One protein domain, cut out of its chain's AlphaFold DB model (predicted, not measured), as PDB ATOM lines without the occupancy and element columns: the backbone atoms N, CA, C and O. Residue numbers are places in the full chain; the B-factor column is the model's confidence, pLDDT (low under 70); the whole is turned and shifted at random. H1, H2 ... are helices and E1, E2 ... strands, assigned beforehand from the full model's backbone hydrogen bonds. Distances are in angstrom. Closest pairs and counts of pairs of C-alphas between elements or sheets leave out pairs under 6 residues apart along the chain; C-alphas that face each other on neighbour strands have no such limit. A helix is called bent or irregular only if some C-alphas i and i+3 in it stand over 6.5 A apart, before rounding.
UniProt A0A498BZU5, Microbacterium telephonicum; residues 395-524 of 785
ATOM      1  N   PRO A 395       3.957 -10.769 -29.600       91.94
ATOM      2  CA  PRO A 395       5.027 -10.431 -30.536       91.94
ATOM      3  C   PRO A 395       4.797 -11.076 -31.910       91.94
ATOM      4  O   PRO A 395       4.468 -12.256 -32.006       91.94
ATOM      5  N   LEU A 396       5.017 -10.309 -32.980       89.81
ATOM      6  CA  LEU A 396       4.881 -10.772 -34.369       89.81
ATOM      7  C   LEU A 396       6.113 -11.565 -34.862       89.81
ATOM      8  O   LEU A 396       5.998 -12.353 -35.800       89.81
ATOM      9  N   GLY A 397       7.271 -11.395 -34.211       85.44
ATOM     10  CA  GLY A 397       8.536 -12.083 -34.515       85.44
ATOM     11  C   GLY A 397       9.430 -11.369 -35.543       85.44
ATOM     12  O   GLY A 397       8.950 -10.614 -36.386       85.44
ATOM     13  N   ASP A 398      10.741 -11.647 -35.502       79.00
ATOM     14  CA  ASP A 398      11.818 -10.900 -36.196       79.00
ATOM     15  C   ASP A 398      11.810 -10.972 -37.745       79.00
ATOM     16  O   ASP A 398      12.697 -10.432 -38.403       79.00
ATOM     17  N   GLY A 399      10.823 -11.640 -38.352       78.56
ATOM     18  CA  GLY A 399      10.661 -11.777 -39.810       78.56
ATOM     19  C   GLY A 399       9.285 -11.366 -40.337       78.56
ATOM     20  O   GLY A 399       8.996 -11.575 -41.517       78.56
ATOM     21  N   ALA A 400       8.420 -10.818 -39.483       87.44
ATOM     22  CA  ALA A 400       7.101 -10.368 -39.899       87.44
ATOM     23  C   ALA A 400       7.211  -9.163 -40.850       87.44
ATOM     24  O   ALA A 400       7.959  -8.220 -40.612       87.44
ATOM     25  N   THR A 401       6.442  -9.193 -41.935       89.44
ATOM     26  CA  THR A 401       6.348  -8.129 -42.957       89.44
ATOM     27  C   THR A 401       4.938  -7.548 -43.063       89.44
ATOM     28  O   THR A 401       4.726  -6.503 -43.678       89.44
ATOM     29  N   GLY A 402       3.967  -8.208 -42.441       90.31
ATOM     30  CA  GLY A 402       2.567  -7.815 -42.414       90.31
ATOM     31  C   GLY A 402       1.808  -8.574 -41.339       90.31
ATOM     32  O   GLY A 402       2.347  -9.464 -40.681       90.31
ATOM     33  N   ILE A 403       0.533  -8.247 -41.205       93.19
ATOM     34  CA  ILE A 403      -0.426  -8.982 -40.390       93.19
ATOM     35  C   ILE A 403      -1.575  -9.448 -41.282       93.19
ATOM     36  O   ILE A 403      -2.078  -8.687 -42.109       93.19
ATOM     37  N   GLY A 404      -1.951 -10.715 -41.142       92.75
ATOM     38  CA  GLY A 404      -3.079 -11.332 -41.819       92.75
ATOM     39  C   GLY A 404      -4.123 -11.784 -40.812       92.75
ATOM     40  O   GLY A 404      -3.786 -12.377 -39.792       92.75
ATOM     41  N   VAL A 405      -5.389 -11.506 -41.103       93.75
ATOM     42  CA  VAL A 405      -6.534 -11.933 -40.301       93.75
ATOM     43  C   VAL A 405      -7.554 -12.586 -41.220       93.75
ATOM     44  O   VAL A 405      -7.998 -11.993 -42.207       93.75
ATOM     45  N   ALA A 406      -7.940 -13.809 -40.882       91.38
ATOM     46  CA  ALA A 406      -9.103 -14.477 -41.428       91.38
ATOM     47  C   ALA A 406     -10.210 -14.496 -40.371       91.38
ATOM     48  O   ALA A 406      -9.966 -14.799 -39.204       91.38
ATOM     49  N   ALA A 407     -11.429 -14.159 -40.780       91.44
ATOM     50  CA  ALA A 407     -12.594 -14.181 -39.911       91.44
ATOM     51  C   ALA A 407     -13.824 -14.702 -40.655       91.44
ATOM     52  O   ALA A 407     -13.995 -14.456 -41.850       91.44
ATOM     53  N   THR A 408     -14.705 -15.391 -39.941       91.00
ATOM     54  CA  THR A 408     -16.033 -15.766 -40.426       91.00
ATOM     55  C   THR A 408     -17.079 -14.791 -39.912       91.00
ATOM     56  O   THR A 408     -17.103 -14.476 -38.725       91.00
ATOM     57  N   LEU A 409     -17.956 -14.352 -40.809       88.44
ATOM     58  CA  LEU A 409     -19.128 -13.537 -40.525       88.44
ATOM     59  C   LEU A 409     -20.379 -14.415 -40.580       88.44
ATOM     60  O   LEU A 409     -20.627 -15.089 -41.589       88.44
ATOM     61  N   SER A 410     -21.200 -14.339 -39.540       85.88
ATOM     62  CA  SER A 410     -22.527 -14.955 -39.487       85.88
ATOM     63  C   SER A 410     -23.574 -13.938 -39.038       85.88
ATOM     64  O   SER A 410     -23.334 -13.137 -38.143       85.88
ATOM     65  N   ASP A 411     -24.744 -13.957 -39.678       79.19
ATOM     66  CA  ASP A 411     -25.898 -13.153 -39.269       79.19
ATOM     67  C   ASP A 411     -26.841 -14.056 -38.451       79.19
ATOM     68  O   ASP A 411     -27.519 -14.907 -39.041       79.19
ATOM     69  N   PRO A 412     -26.917 -13.910 -37.115       71.75
ATOM     70  CA  PRO A 412     -27.763 -14.760 -36.275       71.75
ATOM     71  C   PRO A 412     -29.263 -14.615 -36.591       71.75
ATOM     72  O   PRO A 412     -30.056 -15.469 -36.197       71.75
ATOM     73  N   SER A 413     -29.677 -13.579 -37.336       67.75
ATOM     74  CA  SER A 413     -31.072 -13.370 -37.757       67.75
ATOM     75  C   SER A 413     -31.477 -14.144 -39.021       67.75
ATOM     76  O   SER A 413     -32.655 -14.173 -39.378       67.75
ATOM     77  N   THR A 414     -30.540 -14.825 -39.692       63.81
ATOM     78  CA  THR A 414     -30.802 -15.579 -40.939       63.81
ATOM     79  C   THR A 414     -31.387 -16.980 -40.741       63.81
ATOM     80  O   THR A 414     -31.638 -17.684 -41.722       63.81
ATOM     81  N   ALA A 415     -31.705 -17.364 -39.499       56.44
ATOM     82  CA  ALA A 415     -32.346 -18.640 -39.167       56.44
ATOM     83  C   ALA A 415     -33.685 -18.892 -39.909       56.44
ATOM     84  O   ALA A 415     -34.081 -20.045 -40.069       56.44
ATOM     85  N   ASP A 416     -34.339 -17.843 -40.429       55.72
ATOM     86  CA  ASP A 416     -35.625 -17.897 -41.147       55.72
ATOM     87  C   ASP A 416     -35.513 -18.032 -42.691       55.72
ATOM     88  O   ASP A 416     -36.472 -17.771 -43.420       55.72
ATOM     89  N   GLY A 417     -34.358 -18.435 -43.241       57.53
ATOM     90  CA  GLY A 417     -34.223 -18.762 -44.676       57.53
ATOM     91  C   GLY A 417     -34.161 -17.556 -45.629       57.53
ATOM     92  O   GLY A 417     -34.324 -17.701 -46.842       57.53
ATOM     93  N   SER A 418     -33.915 -16.360 -45.090       60.97
ATOM     94  CA  SER A 418     -33.621 -15.152 -45.870       60.97
ATOM     95  C   SER A 418     -32.157 -15.143 -46.314       60.97
ATOM     96  O   SER A 418     -31.283 -15.542 -45.549       60.97
ATOM     97  N   ALA A 419     -31.868 -14.653 -47.525       61.56
ATOM     98  CA  ALA A 419     -30.485 -14.486 -47.968       61.56
ATOM     99  C   ALA A 419     -29.734 -13.538 -47.006       61.56
ATOM    100  O   ALA A 419     -30.260 -12.458 -46.700       61.56
ATOM    101  N   PRO A 420     -28.538 -13.912 -46.523       63.62
ATOM    102  CA  PRO A 420     -27.781 -13.064 -45.620       63.62
ATOM    103  C   PRO A 420     -27.392 -11.747 -46.303       63.62
ATOM    104  O   PRO A 420     -26.941 -11.734 -47.450       63.62
ATOM    105  N   ILE A 421     -27.566 -10.628 -45.594       67.25
ATOM    106  CA  ILE A 421     -27.134  -9.298 -46.046       67.25
ATOM    107  C   ILE A 421     -26.045  -8.839 -45.091       67.25
ATOM    108  O   ILE A 421     -26.340  -8.364 -43.995       67.25
ATOM    109  N   PHE A 422     -24.795  -8.969 -45.512       68.12
ATOM    110  CA  PHE A 422     -23.658  -8.558 -44.701       68.12
ATOM    111  C   PHE A 422     -23.249  -7.115 -45.021       68.12
ATOM    112  O   PHE A 422     -23.197  -6.742 -46.199       68.12
ATOM    113  N   PRO A 423     -22.964  -6.285 -44.004       69.25
ATOM    114  CA  PRO A 423     -22.378  -4.973 -44.222       69.25
ATOM    115  C   PRO A 423     -20.921  -5.113 -44.685       69.25
ATOM    116  O   PRO A 423     -20.289  -6.153 -44.502       69.25
ATOM    117  N   SER A 424     -20.360  -4.045 -45.258       77.94
ATOM    118  CA  SER A 424     -18.912  -3.954 -45.438       77.94
ATOM    119  C   SER A 424     -18.262  -3.874 -44.055       77.94
ATOM    120  O   SER A 424     -18.307  -2.819 -43.421       77.94
ATOM    121  N   VAL A 425     -17.724  -4.992 -43.573       83.88
ATOM    122  CA  VAL A 425     -16.961  -5.035 -42.324       83.88
ATOM    123  C   VAL A 425     -15.512  -4.694 -42.629       83.88
ATOM    124  O   VAL A 425     -14.884  -5.328 -43.475       83.88
ATOM    125  N   THR A 426     -14.992  -3.698 -41.926       89.31
ATOM    126  CA  THR A 426     -13.584  -3.321 -41.964       89.31
ATOM    127  C   THR A 426     -12.902  -3.915 -40.742       89.31
ATOM    128  O   THR A 426     -13.328  -3.659 -39.616       89.31
ATOM    129  N   LEU A 427     -11.844  -4.693 -40.957       91.94
ATOM    130  CA  LEU A 427     -10.991  -5.176 -39.876       91.94
ATOM    131  C   LEU A 427      -9.812  -4.219 -39.701       91.94
ATOM    132  O   LEU A 427      -9.239  -3.746 -40.682       91.94
ATOM    133  N   SER A 428      -9.432  -3.944 -38.460       93.81
ATOM    134  CA  SER A 428      -8.221  -3.193 -38.143       93.81
ATOM    135  C   SER A 428      -7.429  -3.881 -37.040       93.81
ATOM    136  O   SER A 428      -7.989  -4.438 -36.100       93.81
ATOM    137  N   ALA A 429      -6.107  -3.834 -37.159       93.81
ATOM    138  CA  ALA A 429      -5.180  -4.294 -36.141       93.81
ATOM    139  C   ALA A 429      -4.549  -3.088 -35.443       93.81
ATOM    140  O   ALA A 429      -4.060  -2.166 -36.099       93.81
ATOM    141  N   LEU A 430      -4.542  -3.097 -34.115       94.00
ATOM    142  CA  LEU A 430      -3.790  -2.153 -33.304       94.00
ATOM    143  C   LEU A 430      -2.442  -2.782 -32.952       94.00
ATOM    144  O   LEU A 430      -2.390  -3.799 -32.259       94.00
ATOM    145  N   LEU A 431      -1.369  -2.174 -33.445       93.12
ATOM    146  CA  LEU A 431       0.002  -2.646 -33.288       93.12
ATOM    147  C   LEU A 431       0.796  -1.711 -32.375       93.12
ATOM    148  O   LEU A 431       0.524  -0.510 -32.337       93.12
ATOM    149  N   LEU A 432       1.797  -2.258 -31.690       91.06
ATOM    150  CA  LEU A 432       2.815  -1.510 -30.952       91.06
ATOM    151  C   LEU A 432       4.188  -1.778 -31.574       91.06
ATOM    152  O   LEU A 432       4.501  -2.923 -31.913       91.06
ATOM    153  N   ASP A 433       4.997  -0.730 -31.715       89.19
ATOM    154  CA  ASP A 433       6.416  -0.874 -32.049       89.19
ATOM    155  C   ASP A 433       7.248  -1.292 -30.816       89.19
ATOM    156  O   ASP A 433       6.732  -1.431 -29.705       89.19
ATOM    157  N   GLY A 434       8.560  -1.460 -31.002       83.19
ATOM    158  CA  GLY A 434       9.479  -1.866 -29.932       83.19
ATOM    159  C   GLY A 434       9.632  -0.869 -28.772       83.19
ATOM    160  O   GLY A 434      10.251  -1.219 -27.771       83.19
ATOM    161  N   VAL A 435       9.091   0.350 -28.889       81.56
ATOM    162  CA  VAL A 435       9.071   1.390 -27.841       81.56
ATOM    163  C   VAL A 435       7.650   1.688 -27.332       81.56
ATOM    164  O   VAL A 435       7.458   2.620 -26.549       81.56
ATOM    165  N   GLY A 436       6.659   0.878 -27.724       85.50
ATOM    166  CA  GLY A 436       5.277   0.962 -27.244       85.50
ATOM    167  C   GLY A 436       4.402   1.987 -27.974       85.50
ATOM    168  O   GLY A 436       3.337   2.347 -27.479       85.50
ATOM    169  N   THR A 437       4.810   2.482 -29.145       89.75
ATOM    170  CA  THR A 437       4.024   3.446 -29.930       89.75
ATOM    171  C   THR A 437       2.823   2.762 -30.585       89.75
ATOM    172  O   THR A 437       3.017   1.898 -31.446       89.75
ATOM    173  N   PRO A 438       1.577   3.162 -30.263       90.12
ATOM    174  CA  PRO A 438       0.395   2.547 -30.847       90.12
ATOM    175  C   PRO A 438       0.110   3.057 -32.260       90.12
ATOM    176  O   PRO A 438       0.078   4.264 -32.512       90.12
ATOM    177  N   ILE A 439      -0.195   2.139 -33.175       91.25
ATOM    178  CA  ILE A 439      -0.649   2.456 -34.530       91.25
ATOM    179  C   ILE A 439      -1.779   1.525 -34.965       91.25
ATOM    180  O   ILE A 439      -1.681   0.304 -34.879       91.25
ATOM    181  N   SER A 440      -2.875   2.115 -35.440       91.19
ATOM    182  CA  SER A 440      -3.994   1.366 -36.012       91.19
ATOM    183  C   SER A 440      -3.764   1.174 -37.506       91.19
ATOM    184  O   SER A 440      -3.620   2.152 -38.240       91.19
ATOM    185  N   VAL A 441      -3.774  -0.077 -37.956       92.06
ATOM    186  CA  VAL A 441      -3.624  -0.470 -39.357       92.06
ATOM    187  C   VAL A 441      -4.929  -1.092 -39.833       92.06
ATOM    188  O   VAL A 441      -5.404  -2.073 -39.265       92.06
ATOM    189  N   THR A 442      -5.528  -0.516 -40.870       93.38
ATOM    190  CA  THR A 442      -6.696  -1.107 -41.531       93.38
ATOM    191  C   THR A 442      -6.248  -2.281 -42.394       93.38
ATOM    192  O   THR A 442      -5.275  -2.157 -43.135       93.38
ATOM    193  N   LEU A 443      -6.940  -3.412 -42.286       92.31
ATOM    194  CA  LEU A 443      -6.651  -4.620 -43.048       92.31
ATOM    195  C   LEU A 443      -7.464  -4.617 -44.341       92.31
ATOM    196  O   LEU A 443      -8.694  -4.554 -44.306       92.31
ATOM    197  N   ASP A 444      -6.776  -4.740 -45.472       88.94
ATOM    198  CA  ASP A 444      -7.411  -4.805 -46.784       88.94
ATOM    199  C   ASP A 444      -7.612  -6.266 -47.178       88.94
ATOM    200  O   ASP A 444      -6.682  -7.076 -47.133       88.94
ATOM    201  N   GLY A 445      -8.840  -6.630 -47.542       81.31
ATOM    202  CA  GLY A 445      -9.204  -8.032 -47.703       81.31
ATOM    203  C   GLY A 445     -10.271  -8.318 -48.738       81.31
ATOM    204  O   GLY A 445     -11.065  -7.457 -49.115       81.31
ATOM    205  N   ALA A 446     -10.283  -9.572 -49.181       79.19
ATOM    206  CA  ALA A 446     -11.317 -10.112 -50.044       79.19
ATOM    207  C   ALA A 446     -12.361 -10.856 -49.206       79.19
ATOM    208  O   ALA A 446     -12.044 -11.526 -48.220       79.19
ATOM    209  N   VAL A 447     -13.615 -10.747 -49.631       80.75
ATOM    210  CA  VAL A 447     -14.746 -11.448 -49.026       80.75
ATOM    211  C   VAL A 447     -15.121 -12.613 -49.931       80.75
ATOM    212  O   VAL A 447     -15.407 -12.416 -51.113       80.75
ATOM    213  N   ALA A 448     -15.131 -13.824 -49.381       81.25
ATOM    214  CA  ALA A 448     -15.578 -15.030 -50.067       81.25
ATOM    215  C   ALA A 448     -16.820 -15.603 -49.374       81.25
ATOM    216  O   ALA A 448     -16.923 -15.594 -48.149       81.25
ATOM    217  N   ILE A 449     -17.774 -16.093 -50.167       72.00
ATOM    218  CA  ILE A 449     -18.993 -16.734 -49.661       72.00
ATOM    219  C   ILE A 449     -18.741 -18.236 -49.557       72.00
ATOM    220  O   ILE A 449     -18.393 -18.870 -50.556       72.00
ATOM    221  N   VAL A 450     -18.930 -18.806 -48.368       75.12
ATOM    222  CA  VAL A 450     -18.851 -20.254 -48.140       75.12
ATOM    223  C   VAL A 450     -20.221 -20.883 -48.453       75.12
ATOM    224  O   VAL A 450     -21.246 -20.244 -48.202       75.12
ATOM    225  N   PRO A 451     -20.287 -22.120 -48.989       65.38
ATOM    226  CA  PRO A 451     -21.550 -22.793 -49.324       65.38
ATOM    227  C   PRO A 451     -22.581 -22.880 -48.186       65.38
ATOM    228  O   PRO A 451     -23.775 -22.957 -48.464       65.38
ATOM    229  N   ASP A 452     -22.130 -22.805 -46.931       68.31
ATOM    230  CA  ASP A 452     -22.959 -22.896 -45.722       68.31
ATOM    231  C   ASP A 452     -23.628 -21.558 -45.329       68.31
ATOM    232  O   ASP A 452     -24.290 -21.467 -44.299       68.31
ATOM    233  N   GLY A 453     -23.479 -20.503 -46.142       67.94
ATOM    234  CA  GLY A 453     -24.117 -19.194 -45.936       67.94
ATOM    235  C   GLY A 453     -23.316 -18.204 -45.078       67.94
ATOM    236  O   GLY A 453     -23.672 -17.028 -45.018       67.94
ATOM    237  N   THR A 454     -22.209 -18.640 -44.473       77.19
ATOM    238  CA  THR A 454     -21.207 -17.785 -43.813       77.19
ATOM    239  C   THR A 454     -20.303 -17.081 -44.826       77.19
ATOM    240  O   THR A 454     -19.917 -17.670 -45.839       77.19
ATOM    241  N   LEU A 455     -19.901 -15.837 -44.540       82.19
ATOM    242  CA  LEU A 455     -18.817 -15.192 -45.291       82.19
ATOM    243  C   LEU A 455     -17.492 -15.403 -44.583       82.19
ATOM    244  O   LEU A 455     -17.403 -15.248 -43.373       82.19
ATOM    245  N   THR A 456     -16.449 -15.669 -45.348       86.50
ATOM    246  CA  THR A 456     -15.068 -15.600 -44.876       86.50
ATOM    247  C   THR A 456     -14.437 -14.322 -45.398       86.50
ATOM    248  O   THR A 456     -14.410 -14.090 -46.609       86.50
ATOM    249  N   VAL A 457     -13.924 -13.501 -44.490       87.31
ATOM    250  CA  VAL A 457     -13.087 -12.344 -44.804       87.31
ATOM    251  C   VAL A 457     -11.648 -12.752 -44.576       87.31
ATOM    252  O   VAL A 457     -11.308 -13.214 -43.492       87.31
ATOM    253  N   THR A 458     -10.803 -12.570 -45.581       89.06
ATOM    254  CA  THR A 458      -9.353 -12.695 -45.424       89.06
ATOM    255  C   THR A 458      -8.744 -11.354 -45.771       89.06
ATOM    256  O   THR A 458      -8.831 -10.913 -46.919       89.06
ATOM    257  N   ALA A 459      -8.174 -10.697 -44.767       91.94
ATOM    258  CA  ALA A 459      -7.619  -9.361 -44.876       91.94
ATOM    259  C   ALA A 459      -6.168  -9.342 -44.410       91.94
ATOM    260  O   ALA A 459      -5.797 -10.015 -43.452       91.94
ATOM    261  N   THR A 460      -5.339  -8.569 -45.097       93.12
ATOM    262  CA  THR A 460      -3.916  -8.436 -44.793       93.12
ATOM    263  C   THR A 460      -3.508  -6.979 -44.874       93.12
ATOM    264  O   THR A 460      -4.008  -6.248 -45.727       93.12
ATOM    265  N   ALA A 461      -2.558  -6.567 -44.045       93.38
ATOM    266  CA  ALA A 461      -1.895  -5.281 -44.192       93.38
ATOM    267  C   ALA A 461      -0.381  -5.425 -44.015       93.38
ATOM    268  O   ALA A 461       0.058  -6.240 -43.197       93.38
ATOM    269  N   PRO A 462       0.429  -4.645 -44.754       92.12
ATOM    270  CA  PRO A 462       1.855  -4.550 -44.480       92.12
ATOM    271  C   PRO A 462       2.084  -3.920 -43.103       92.12
ATOM    272  O   PRO A 462       1.276  -3.111 -42.635       92.12
ATOM    273  N   LEU A 463       3.200  -4.268 -42.462       88.75
ATOM    274  CA  LEU A 463       3.614  -3.555 -41.260       88.75
ATOM    275  C   LEU A 463       3.960  -2.104 -41.629       88.75
ATOM    276  O   LEU A 463       4.501  -1.859 -42.713       88.75
ATOM    277  N   PRO A 464       3.634  -1.132 -40.765       85.00
ATOM    278  CA  PRO A 464       4.010   0.254 -40.999       85.00
ATOM    279  C   PRO A 464       5.531   0.424 -41.097       85.00
ATOM    280  O   PRO A 464       6.296  -0.367 -40.552       85.00
ATOM    281  N   GLU A 465       5.976   1.492 -41.758       75.12
ATOM    282  CA  GLU A 465       7.398   1.849 -41.811       75.12
ATOM    283  C   GLU A 465       7.951   2.102 -40.390       75.12
ATOM    284  O   GLU A 465       7.437   2.962 -39.663       75.12
ATOM    285  N   GLY A 466       8.993   1.359 -40.004       65.56
ATOM    286  CA  GLY A 466       9.680   1.448 -38.710       65.56
ATOM    287  C   GLY A 466      10.551   0.213 -38.429       65.56
ATOM    288  O   GLY A 466      10.270  -0.866 -38.945       65.56
ATOM    289  N   ASP A 467      11.592   0.376 -37.603       62.41
ATOM    290  CA  ASP A 467      12.641  -0.640 -37.363       62.41
ATOM    291  C   ASP A 467      12.432  -1.486 -36.084       62.41
ATOM    292  O   ASP A 467      13.316  -2.237 -35.672       62.41
ATOM    293  N   GLY A 468      11.284  -1.357 -35.411       67.44
ATOM    294  CA  GLY A 468      11.024  -2.049 -34.144       67.44
ATOM    295  C   GLY A 468      10.455  -3.462 -34.328       67.44
ATOM    296  O   GLY A 468       9.690  -3.686 -35.268       67.44
ATOM    297  N   PRO A 469      10.743  -4.418 -33.421       84.75
ATOM    298  CA  PRO A 469       9.932  -5.624 -33.334       84.75
ATOM    299  C   PRO A 469       8.485  -5.216 -33.041       84.75
ATOM    300  O   PRO A 469       8.216  -4.455 -32.112       84.75
ATOM    301  N   TRP A 470       7.556  -5.696 -33.860       90.44
ATOM    302  CA  TRP A 470       6.147  -5.349 -33.746       90.44
ATOM    303  C   TRP A 470       5.418  -6.319 -32.821       90.44
ATOM    304  O   TRP A 470       5.700  -7.520 -32.807       90.44
ATOM    305  N   SER A 471       4.425  -5.816 -32.094       92.94
ATOM    306  CA  SER A 471       3.493  -6.641 -31.325       92.94
ATOM    307  C   SER A 471       2.042  -6.259 -31.602       92.94
ATOM    308  O   SER A 471       1.727  -5.112 -31.918       92.94
ATOM    309  N   LEU A 472       1.154  -7.246 -31.528       94.12
ATOM    310  CA  LEU A 472      -0.281  -7.099 -31.710       94.12
ATOM    311  C   LEU A 472      -0.946  -6.840 -30.352       94.12
ATOM    312  O   LEU A 472      -0.821  -7.652 -29.434       94.12
ATOM    313  N   LEU A 473      -1.669  -5.723 -30.245       93.69
ATOM    314  CA  LEU A 473      -2.389  -5.318 -29.035       93.69
ATOM    315  C   LEU A 473      -3.891  -5.614 -29.125       93.69
ATOM    316  O   LEU A 473      -4.485  -6.046 -28.143       93.69
ATOM    317  N   ALA A 474      -4.522  -5.387 -30.279       94.31
ATOM    318  CA  ALA A 474      -5.943  -5.682 -30.466       94.31
ATOM    319  C   ALA A 474      -6.315  -5.869 -31.940       94.31
ATOM    320  O   ALA A 474      -5.643  -5.351 -32.832       94.31
ATOM    321  N   ILE A 475      -7.424  -6.566 -32.182       94.44
ATOM    322  CA  ILE A 475      -8.093  -6.647 -33.481       94.44
ATOM    323  C   ILE A 475      -9.510  -6.119 -33.294       94.44
ATOM    324  O   ILE A 475     -10.282  -6.647 -32.493       94.44
ATOM    325  N   ALA A 476      -9.856  -5.081 -34.045       93.12
ATOM    326  CA  ALA A 476     -11.183  -4.492 -34.054       93.12
ATOM    327  C   ALA A 476     -11.887  -4.777 -35.380       93.12
ATOM    328  O   ALA A 476     -11.260  -4.909 -36.434       93.12
ATOM    329  N   ALA A 477     -13.208  -4.836 -35.317       90.75
ATOM    330  CA  ALA A 477     -14.067  -4.893 -36.480       90.75
ATOM    331  C   ALA A 477     -15.057  -3.730 -36.430       90.75
ATOM    332  O   ALA A 477     -15.652  -3.456 -35.386       90.75
ATOM    333  N   ALA A 478     -15.238  -3.053 -37.560       88.62
ATOM    334  CA  ALA A 478     -16.164  -1.938 -37.706       88.62
ATOM    335  C   ALA A 478     -17.130  -2.185 -38.865       88.62
ATOM    336  O   ALA A 478     -16.744  -2.723 -39.903       88.62
ATOM    337  N   ALA A 479     -18.378  -1.754 -38.701       83.56
ATOM    338  CA  ALA A 479     -19.404  -1.777 -39.731       83.56
ATOM    339  C   ALA A 479     -20.017  -0.371 -39.894       83.56
ATOM    340  O   ALA A 479     -20.068   0.405 -38.942       83.56
ATOM    341  N   PRO A 480     -20.486   0.003 -41.096       75.88
ATOM    342  CA  PRO A 480     -21.134   1.292 -41.315       75.88
ATOM    343  C   PRO A 480     -22.415   1.448 -40.482       75.88
ATOM    344  O   PRO A 480     -23.269   0.562 -40.462       75.88
ATOM    345  N   THR A 481     -22.595   2.644 -39.914       64.44
ATOM    346  CA  THR A 481     -23.654   3.060 -38.964       64.44
ATOM    347  C   THR A 481     -25.105   2.907 -39.446       64.44
ATOM    348  O   THR A 481     -26.054   3.168 -38.713       64.44
ATOM    349  N   ASN A 482     -25.314   2.523 -40.707       60.41
ATOM    350  CA  ASN A 482     -26.626   2.500 -41.366       60.41
ATOM    351  C   ASN A 482     -27.272   1.105 -41.344       60.41
ATOM    352  O   ASN A 482     -28.215   0.839 -42.094       60.41
ATOM    353  N   TYR A 483     -26.743   0.192 -40.531       63.28
ATOM    354  CA  TYR A 483     -27.213  -1.183 -40.454       63.28
ATOM    355  C   TYR A 483     -28.441  -1.252 -39.528       63.28
ATOM    356  O   TYR A 483     -28.345  -1.015 -38.330       63.28
ATOM    357  N   LEU A 484     -29.619  -1.499 -40.117       58.56
ATOM    358  CA  LEU A 484     -30.983  -1.396 -39.556       58.56
ATOM    359  C   LEU A 484     -31.271  -2.313 -38.338       58.56
ATOM    360  O   LEU A 484     -32.161  -3.157 -38.396       58.56
ATOM    361  N   GLY A 485     -30.530  -2.178 -37.235       62.56
ATOM    362  CA  GLY A 485     -30.738  -2.941 -35.997       62.56
ATOM    363  C   GLY A 485     -30.426  -4.438 -36.099       62.56
ATOM    364  O   GLY A 485     -30.875  -5.208 -35.253       62.56
ATOM    365  N   ARG A 486     -29.691  -4.860 -37.131       73.06
ATOM    366  CA  ARG A 486     -29.215  -6.239 -37.295       73.06
ATOM    367  C   ARG A 486     -27.876  -6.436 -36.584       73.06
ATOM    368  O   ARG A 486     -27.109  -5.486 -36.440       73.06
ATOM    369  N   THR A 487     -27.607  -7.664 -36.158       79.44
ATOM    370  CA  THR A 487     -26.345  -8.065 -35.532       79.44
ATOM    371  C   THR A 487     -25.498  -8.882 -36.503       79.44
ATOM    372  O   THR A 487     -26.033  -9.600 -37.344       79.44
ATOM    373  N   VAL A 488     -24.178  -8.763 -36.402       84.88
ATOM    374  CA  VAL A 488     -23.216  -9.557 -37.171       84.88
ATOM    375  C   VAL A 488     -22.223 -10.161 -36.197       84.88
ATOM    376  O   VAL A 488     -21.512  -9.424 -35.516       84.88
ATOM    377  N   ASP A 489     -22.170 -11.486 -36.153       88.38
ATOM    378  CA  ASP A 489     -21.179 -12.223 -35.383       88.38
ATOM    379  C   ASP A 489     -19.923 -12.402 -36.230       88.38
ATOM    380  O   ASP A 489     -19.984 -12.753 -37.410       88.38
ATOM    381  N   ILE A 490     -18.781 -12.136 -35.615       89.50
ATOM    382  CA  ILE A 490     -17.455 -12.165 -36.214       89.50
ATOM    383  C   ILE A 490     -16.625 -13.114 -35.368       89.50
ATOM    384  O   ILE A 490     -16.427 -12.851 -34.187       89.50
ATOM    385  N   ALA A 491     -16.119 -14.189 -35.956       92.69
ATOM    386  CA  ALA A 491     -15.189 -15.098 -35.290       92.69
ATOM    387  C   ALA A 491     -13.867 -15.126 -36.058       92.69
ATOM    388  O   ALA A 491     -13.862 -15.363 -37.265       92.69
ATOM    389  N   LEU A 492     -12.761 -14.857 -35.369       92.94
ATOM    390  CA  LEU A 492     -11.416 -14.971 -35.922       92.94
ATOM    391  C   LEU A 492     -11.108 -16.456 -36.129       92.94
ATOM    392  O   LEU A 492     -11.269 -17.259 -35.213       92.94
ATOM    393  N   THR A 493     -10.706 -16.821 -37.343       91.00
ATOM    394  CA  THR A 493     -10.374 -18.205 -37.703       91.00
ATOM    395  C   THR A 493      -8.880 -18.432 -37.846       91.00
ATOM    396  O   THR A 493      -8.422 -19.551 -37.636       91.00
ATOM    397  N   ASP A 494      -8.133 -17.397 -38.226       90.44
ATOM    398  CA  ASP A 494      -6.679 -17.441 -38.312       90.44
ATOM    399  C   ASP A 494      -6.104 -16.029 -38.169       90.44
ATOM    400  O   ASP A 494      -6.616 -15.074 -38.763       90.44
ATOM    401  N   VAL A 495      -5.027 -15.890 -37.403       92.19
ATOM    402  CA  VAL A 495      -4.277 -14.639 -37.266       92.19
ATOM    403  C   VAL A 495      -2.809 -14.959 -37.476       92.19
ATOM    404  O   VAL A 495      -2.201 -15.730 -36.737       92.19
ATOM    405  N   THR A 496      -2.214 -14.359 -38.499       92.00
ATOM    406  CA  THR A 496      -0.863 -14.696 -38.945       92.00
ATOM    407  C   THR A 496       0.020 -13.464 -39.026       92.00
ATOM    408  O   THR A 496      -0.382 -12.400 -39.500       92.00
ATOM    409  N   ALA A 497       1.269 -13.620 -38.596       91.00
ATOM    410  CA  ALA A 497       2.331 -12.694 -38.945       91.00
ATOM    411  C   ALA A 497       2.818 -13.049 -40.360       91.00
ATOM    412  O   ALA A 497       3.391 -14.116 -40.585       91.00
ATOM    413  N   VAL A 498       2.570 -12.184 -41.344       86.06
ATOM    414  CA  VAL A 498       2.925 -12.444 -42.748       86.06
ATOM    415  C   VAL A 498       4.448 -12.521 -42.871       86.06
ATOM    416  O   VAL A 498       5.143 -11.552 -42.576       86.06
ATOM    417  N   GLY A 499       4.976 -13.663 -43.316       80.94
ATOM    418  CA  GLY A 499       6.424 -13.923 -43.366       80.94
ATOM    419  C   GLY A 499       6.998 -14.590 -42.108       80.94
ATOM    420  O   GLY A 499       8.173 -14.950 -42.101       80.94
ATOM    421  N   ALA A 500       6.171 -14.820 -41.084       79.75
ATOM    422  CA  ALA A 500       6.512 -15.542 -39.862       79.75
ATOM    423  C   ALA A 500       5.450 -16.624 -39.549       79.75
ATOM    424  O   ALA A 500       4.808 -17.155 -40.458       79.75
ATOM    425  N   THR A 501       5.328 -17.040 -38.285       76.31
ATOM    426  CA  THR A 501       4.412 -18.108 -37.847       76.31
ATOM    427  C   THR A 501       3.005 -17.589 -37.524       76.31
ATOM    428  O   THR A 501       2.806 -16.397 -37.292       76.31
ATOM    429  N   ALA A 502       2.023 -18.496 -37.481       79.00
ATOM    430  CA  ALA A 502       0.686 -18.195 -36.968       79.00
ATOM    431  C   ALA A 502       0.749 -17.740 -35.500       79.00
ATOM    432  O   ALA A 502       1.559 -18.252 -34.721       79.00
ATOM    433  N   LEU A 503      -0.092 -16.770 -35.142       87.69
ATOM    434  CA  LEU A 503      -0.226 -16.253 -33.783       87.69
ATOM    435  C   LEU A 503      -1.333 -17.033 -33.069       87.69
ATOM    436  O   LEU A 503      -2.380 -17.301 -33.649       87.69
ATOM    437  N   ALA A 504      -1.117 -17.382 -31.800       86.19
ATOM    438  CA  ALA A 504      -2.137 -18.026 -30.970       86.19
ATOM    439  C   ALA A 504      -3.166 -16.984 -30.496       86.19
ATOM    440  O   ALA A 504      -3.120 -16.526 -29.355       86.19
ATOM    441  N   VAL A 505      -4.035 -16.555 -31.412       88.44
ATOM    442  CA  VAL A 505      -5.033 -15.502 -31.206       88.44
ATOM    443  C   VAL A 505      -6.394 -16.023 -31.649       88.44
ATOM    444  O   VAL A 505      -6.687 -16.076 -32.841       88.44
ATOM    445  N   ASP A 506      -7.228 -16.362 -30.669       87.06
ATOM    446  CA  ASP A 506      -8.619 -16.759 -30.870       87.06
ATOM    447  C   ASP A 506      -9.527 -15.671 -30.293       87.06
ATOM    448  O   ASP A 506      -9.329 -15.220 -29.163       87.06
ATOM    449  N   GLY A 507     -10.525 -15.235 -31.054       88.56
ATOM    450  CA  GLY A 507     -11.422 -14.171 -30.620       88.56
ATOM    451  C   GLY A 507     -12.713 -14.138 -31.420       88.56
ATOM    452  O   GLY A 507     -12.768 -14.573 -32.570       88.56
ATOM    453  N   SER A 508     -13.776 -13.634 -30.807       89.69
ATOM    454  CA  SER A 508     -15.056 -13.434 -31.474       89.69
ATOM    455  C   SER A 508     -15.779 -12.234 -30.889       89.69
ATOM    456  O   SER A 508     -15.683 -11.989 -29.691       89.69
ATOM    457  N   THR A 509     -16.543 -11.524 -31.710       88.56
ATOM    458  CA  THR A 509     -17.360 -10.390 -31.279       88.56
ATOM    459  C   THR A 509     -18.643 -10.293 -32.083       88.56
ATOM    460  O   THR A 509     -18.718 -10.773 -33.211       88.56
ATOM    461  N   THR A 510     -19.629  -9.592 -31.537       86.88
ATOM    462  CA  THR A 510     -20.862  -9.238 -32.241       86.88
ATOM    463  C   THR A 510     -20.914  -7.726 -32.446       86.88
ATOM    464  O   THR A 510     -20.745  -6.964 -31.497       86.88
ATOM    465  N   ILE A 511     -21.161  -7.279 -33.677       83.81
ATOM    466  CA  ILE A 511     -21.479  -5.878 -33.987       83.81
ATOM    467  C   ILE A 511     -22.999  -5.744 -34.065       83.81
ATOM    468  O   ILE A 511     -23.649  -6.498 -34.783       83.81
ATOM    469  N   GLY A 512     -23.566  -4.790 -33.331       76.75
ATOM    470  CA  GLY A 512     -25.003  -4.550 -33.196       76.75
ATOM    471  C   GLY A 512     -25.439  -4.457 -31.728       76.75
ATOM    472  O   GLY A 512     -24.702  -4.809 -30.808       76.75
ATOM    473  N   GLY A 513     -26.643  -3.940 -31.476       74.25
ATOM    474  CA  GLY A 513     -27.144  -3.756 -30.108       74.25
ATOM    475  C   GLY A 513     -26.315  -2.746 -29.301       74.25
ATOM    476  O   GLY A 513     -26.416  -1.546 -29.541       74.25
ATOM    477  N   ALA A 514     -25.526  -3.229 -28.331       63.22
ATOM    478  CA  ALA A 514     -24.698  -2.409 -27.434       63.22
ATOM    479  C   ALA A 514     -23.485  -1.755 -28.129       63.22
ATOM    480  O   ALA A 514     -23.000  -0.724 -27.664       63.22
ATOM    481  N   HIS A 515     -23.038  -2.319 -29.255       68.62
ATOM    482  CA  HIS A 515     -21.901  -1.838 -30.043       68.62
ATOM    483  C   HIS A 515     -22.332  -1.646 -31.504       68.62
ATOM    484  O   HIS A 515     -22.145  -2.548 -32.321       68.62
ATOM    485  N   PRO A 516     -22.987  -0.521 -31.845       70.19
ATOM    486  CA  PRO A 516     -23.662  -0.372 -33.135       70.19
ATOM    487  C   PRO A 516     -22.698  -0.308 -34.329       70.19
ATOM    488  O   PRO A 516     -23.055  -0.771 -35.409       70.19
ATOM    489  N   ASP A 517     -21.485   0.213 -34.121       79.88
ATOM    490  CA  ASP A 517     -20.610   0.623 -35.224       79.88
ATOM    491  C   ASP A 517     -19.244  -0.085 -35.221       79.88
ATOM    492  O   ASP A 517     -18.647  -0.286 -36.278       79.88
ATOM    493  N   ALA A 518     -18.729  -0.486 -34.055       85.44
ATOM    494  CA  ALA A 518     -17.456  -1.193 -33.940       85.44
ATOM    495  C   ALA A 518     -17.365  -1.992 -32.635       85.44
ATOM    496  O   ALA A 518     -17.932  -1.581 -31.623       85.44
ATOM    497  N   ALA A 519     -16.612  -3.091 -32.654       87.88
ATOM    498  CA  ALA A 519     -16.324  -3.915 -31.484       87.88
ATOM    499  C   ALA A 519     -14.933  -4.569 -31.582       87.88
ATOM    500  O   ALA A 519     -14.382  -4.723 -32.677       87.88
ATOM    501  N   LEU A 520     -14.353  -4.943 -30.440       89.75
ATOM    502  CA  LEU A 520     -13.083  -5.670 -30.389       89.75
ATOM    503  C   LEU A 520     -13.329  -7.155 -30.643       89.75
ATOM    504  O   LEU A 520     -13.983  -7.814 -29.848       89.75
ATOM    505  N   ALA A 521     -12.782  -7.685 -31.737       90.12
ATOM    506  CA  ALA A 521     -12.798  -9.119 -32.020       90.12
ATOM    507  C   ALA A 521     -11.810  -9.883 -31.130       90.12
ATOM    508  O   ALA A 521     -12.047 -11.040 -30.800       90.12
ATOM    509  N   TRP A 522     -10.709  -9.232 -30.749       92.81
ATOM    510  CA  TRP A 522      -9.727  -9.747 -29.803       92.81
ATOM    511  C   TRP A 522      -8.927  -8.596 -29.185       92.81
ATOM    512  O   TRP A 522      -8.698  -7.571 -29.833       92.81
ATOM    513  N   SER A 523      -8.445  -8.777 -27.957       91.62
ATOM    514  CA  SER A 523      -7.513  -7.852 -27.315       91.62
ATOM    515  C   SER A 523      -6.508  -8.602 -26.453       91.62
ATOM    516  O   SER A 523      -6.868  -9.589 -25.819       91.62
ATOM    517  N   ALA A 524      -5.290  -8.080 -26.371       90.12
ATOM    518  CA  ALA A 524      -4.254  -8.553 -25.463       90.12
ATOM    519  C   ALA A 524      -4.441  -8.043 -24.019       90.12
ATOM    520  O   ALA A 524      -3.533  -8.181 -23.204       90.12
TER     521      ALA A 524
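This is residues 395 to 524 of the 785 residues of a protein of Microbacterium telephonicum (UniProt A0A498BZU5). One long antiparallel sheet folds back on itself into a flattened, nearly closed barrel: E7, E6, E1 and E4 form one leaf, E2, E5 and E8 the other, with E3 as the hinge between them. The edge strands E7 and E8 come near each other, and the small helix H1 lies beyond one end of the long axis. The printed part has 130 residues, with eight named strands and one named helix in the order E1 H1 E2 E3 E4 E5 E6 E7 E8; the sheet runs E7 E6 E1 E4 E3 E2 E5 E8. The class is mostly strand, and the whole is compact, with a radius of gyration of the C-alphas of 15.3 A, but elongated, spanning 50 by 29 by 21 A.

E1, residues 402 to 410, is antiparallel to E4, residues 455 to 462, at 164 degrees, with N 405 and O 459 at 2.8 A. On E1's other side is E6, residues 488 to 498, with N 406 and O 494 at 2.8 A; E6 bends by 54 degrees at residue 493. H1, residues 412 to 416, is only just not on the sheet, with 4 pairs of C-alphas within 10 A. H1 is irregular, C-alphas 413 and 416 being 7.3 A apart, and has 0 of 1 O i to N i+4 pairs and 0 of 2 O i to N i+3 pairs within hydrogen-bond range. E2, residues 426 to 432, E3, residues 438 to 449, and E4 form a meander, each strand the antiparallel neighbour of the one before. E3 is staggered: residues 438 to 443 pair with E2, for instance N 441 and O 429 at 2.8 A, and 444 to 449 with E4, for instance N 448 and O 456 at 2.9 A. E5, residues 471 to 478, pairs with E2, N 428 and O 476 at 2.9 A, completing a Greek key, a meander whose first strand is also neighbour to the fourth. E7, residues 508 to 511, forms a hairpin with E6, N 509 and O 490 at 2.8 A. E8, residues 518 to 523, pairs with E5, N 477 and O 519 at 2.9 A. The closest C-alphas of E7 and E8, those of Thr 509 and Ala 521, are 4.8 A apart.

E1 begins at C-alpha 402 (2.567, -7.815, -42.414) and is 26.3 A long. E3 is 33.2 A, E4 23.3 A and E6 26.9 A. E8 ends at C-alpha 523 (-7.513, -7.852, -27.315).

The C-alphas farthest apart, those of Asp 416 and Asp 467, are 51.4 A apart. The printed part has no cut and no long link. Its mean pLDDT is 82.6; 24 residues are under 70, among them 413 to 423 and 481 to 485.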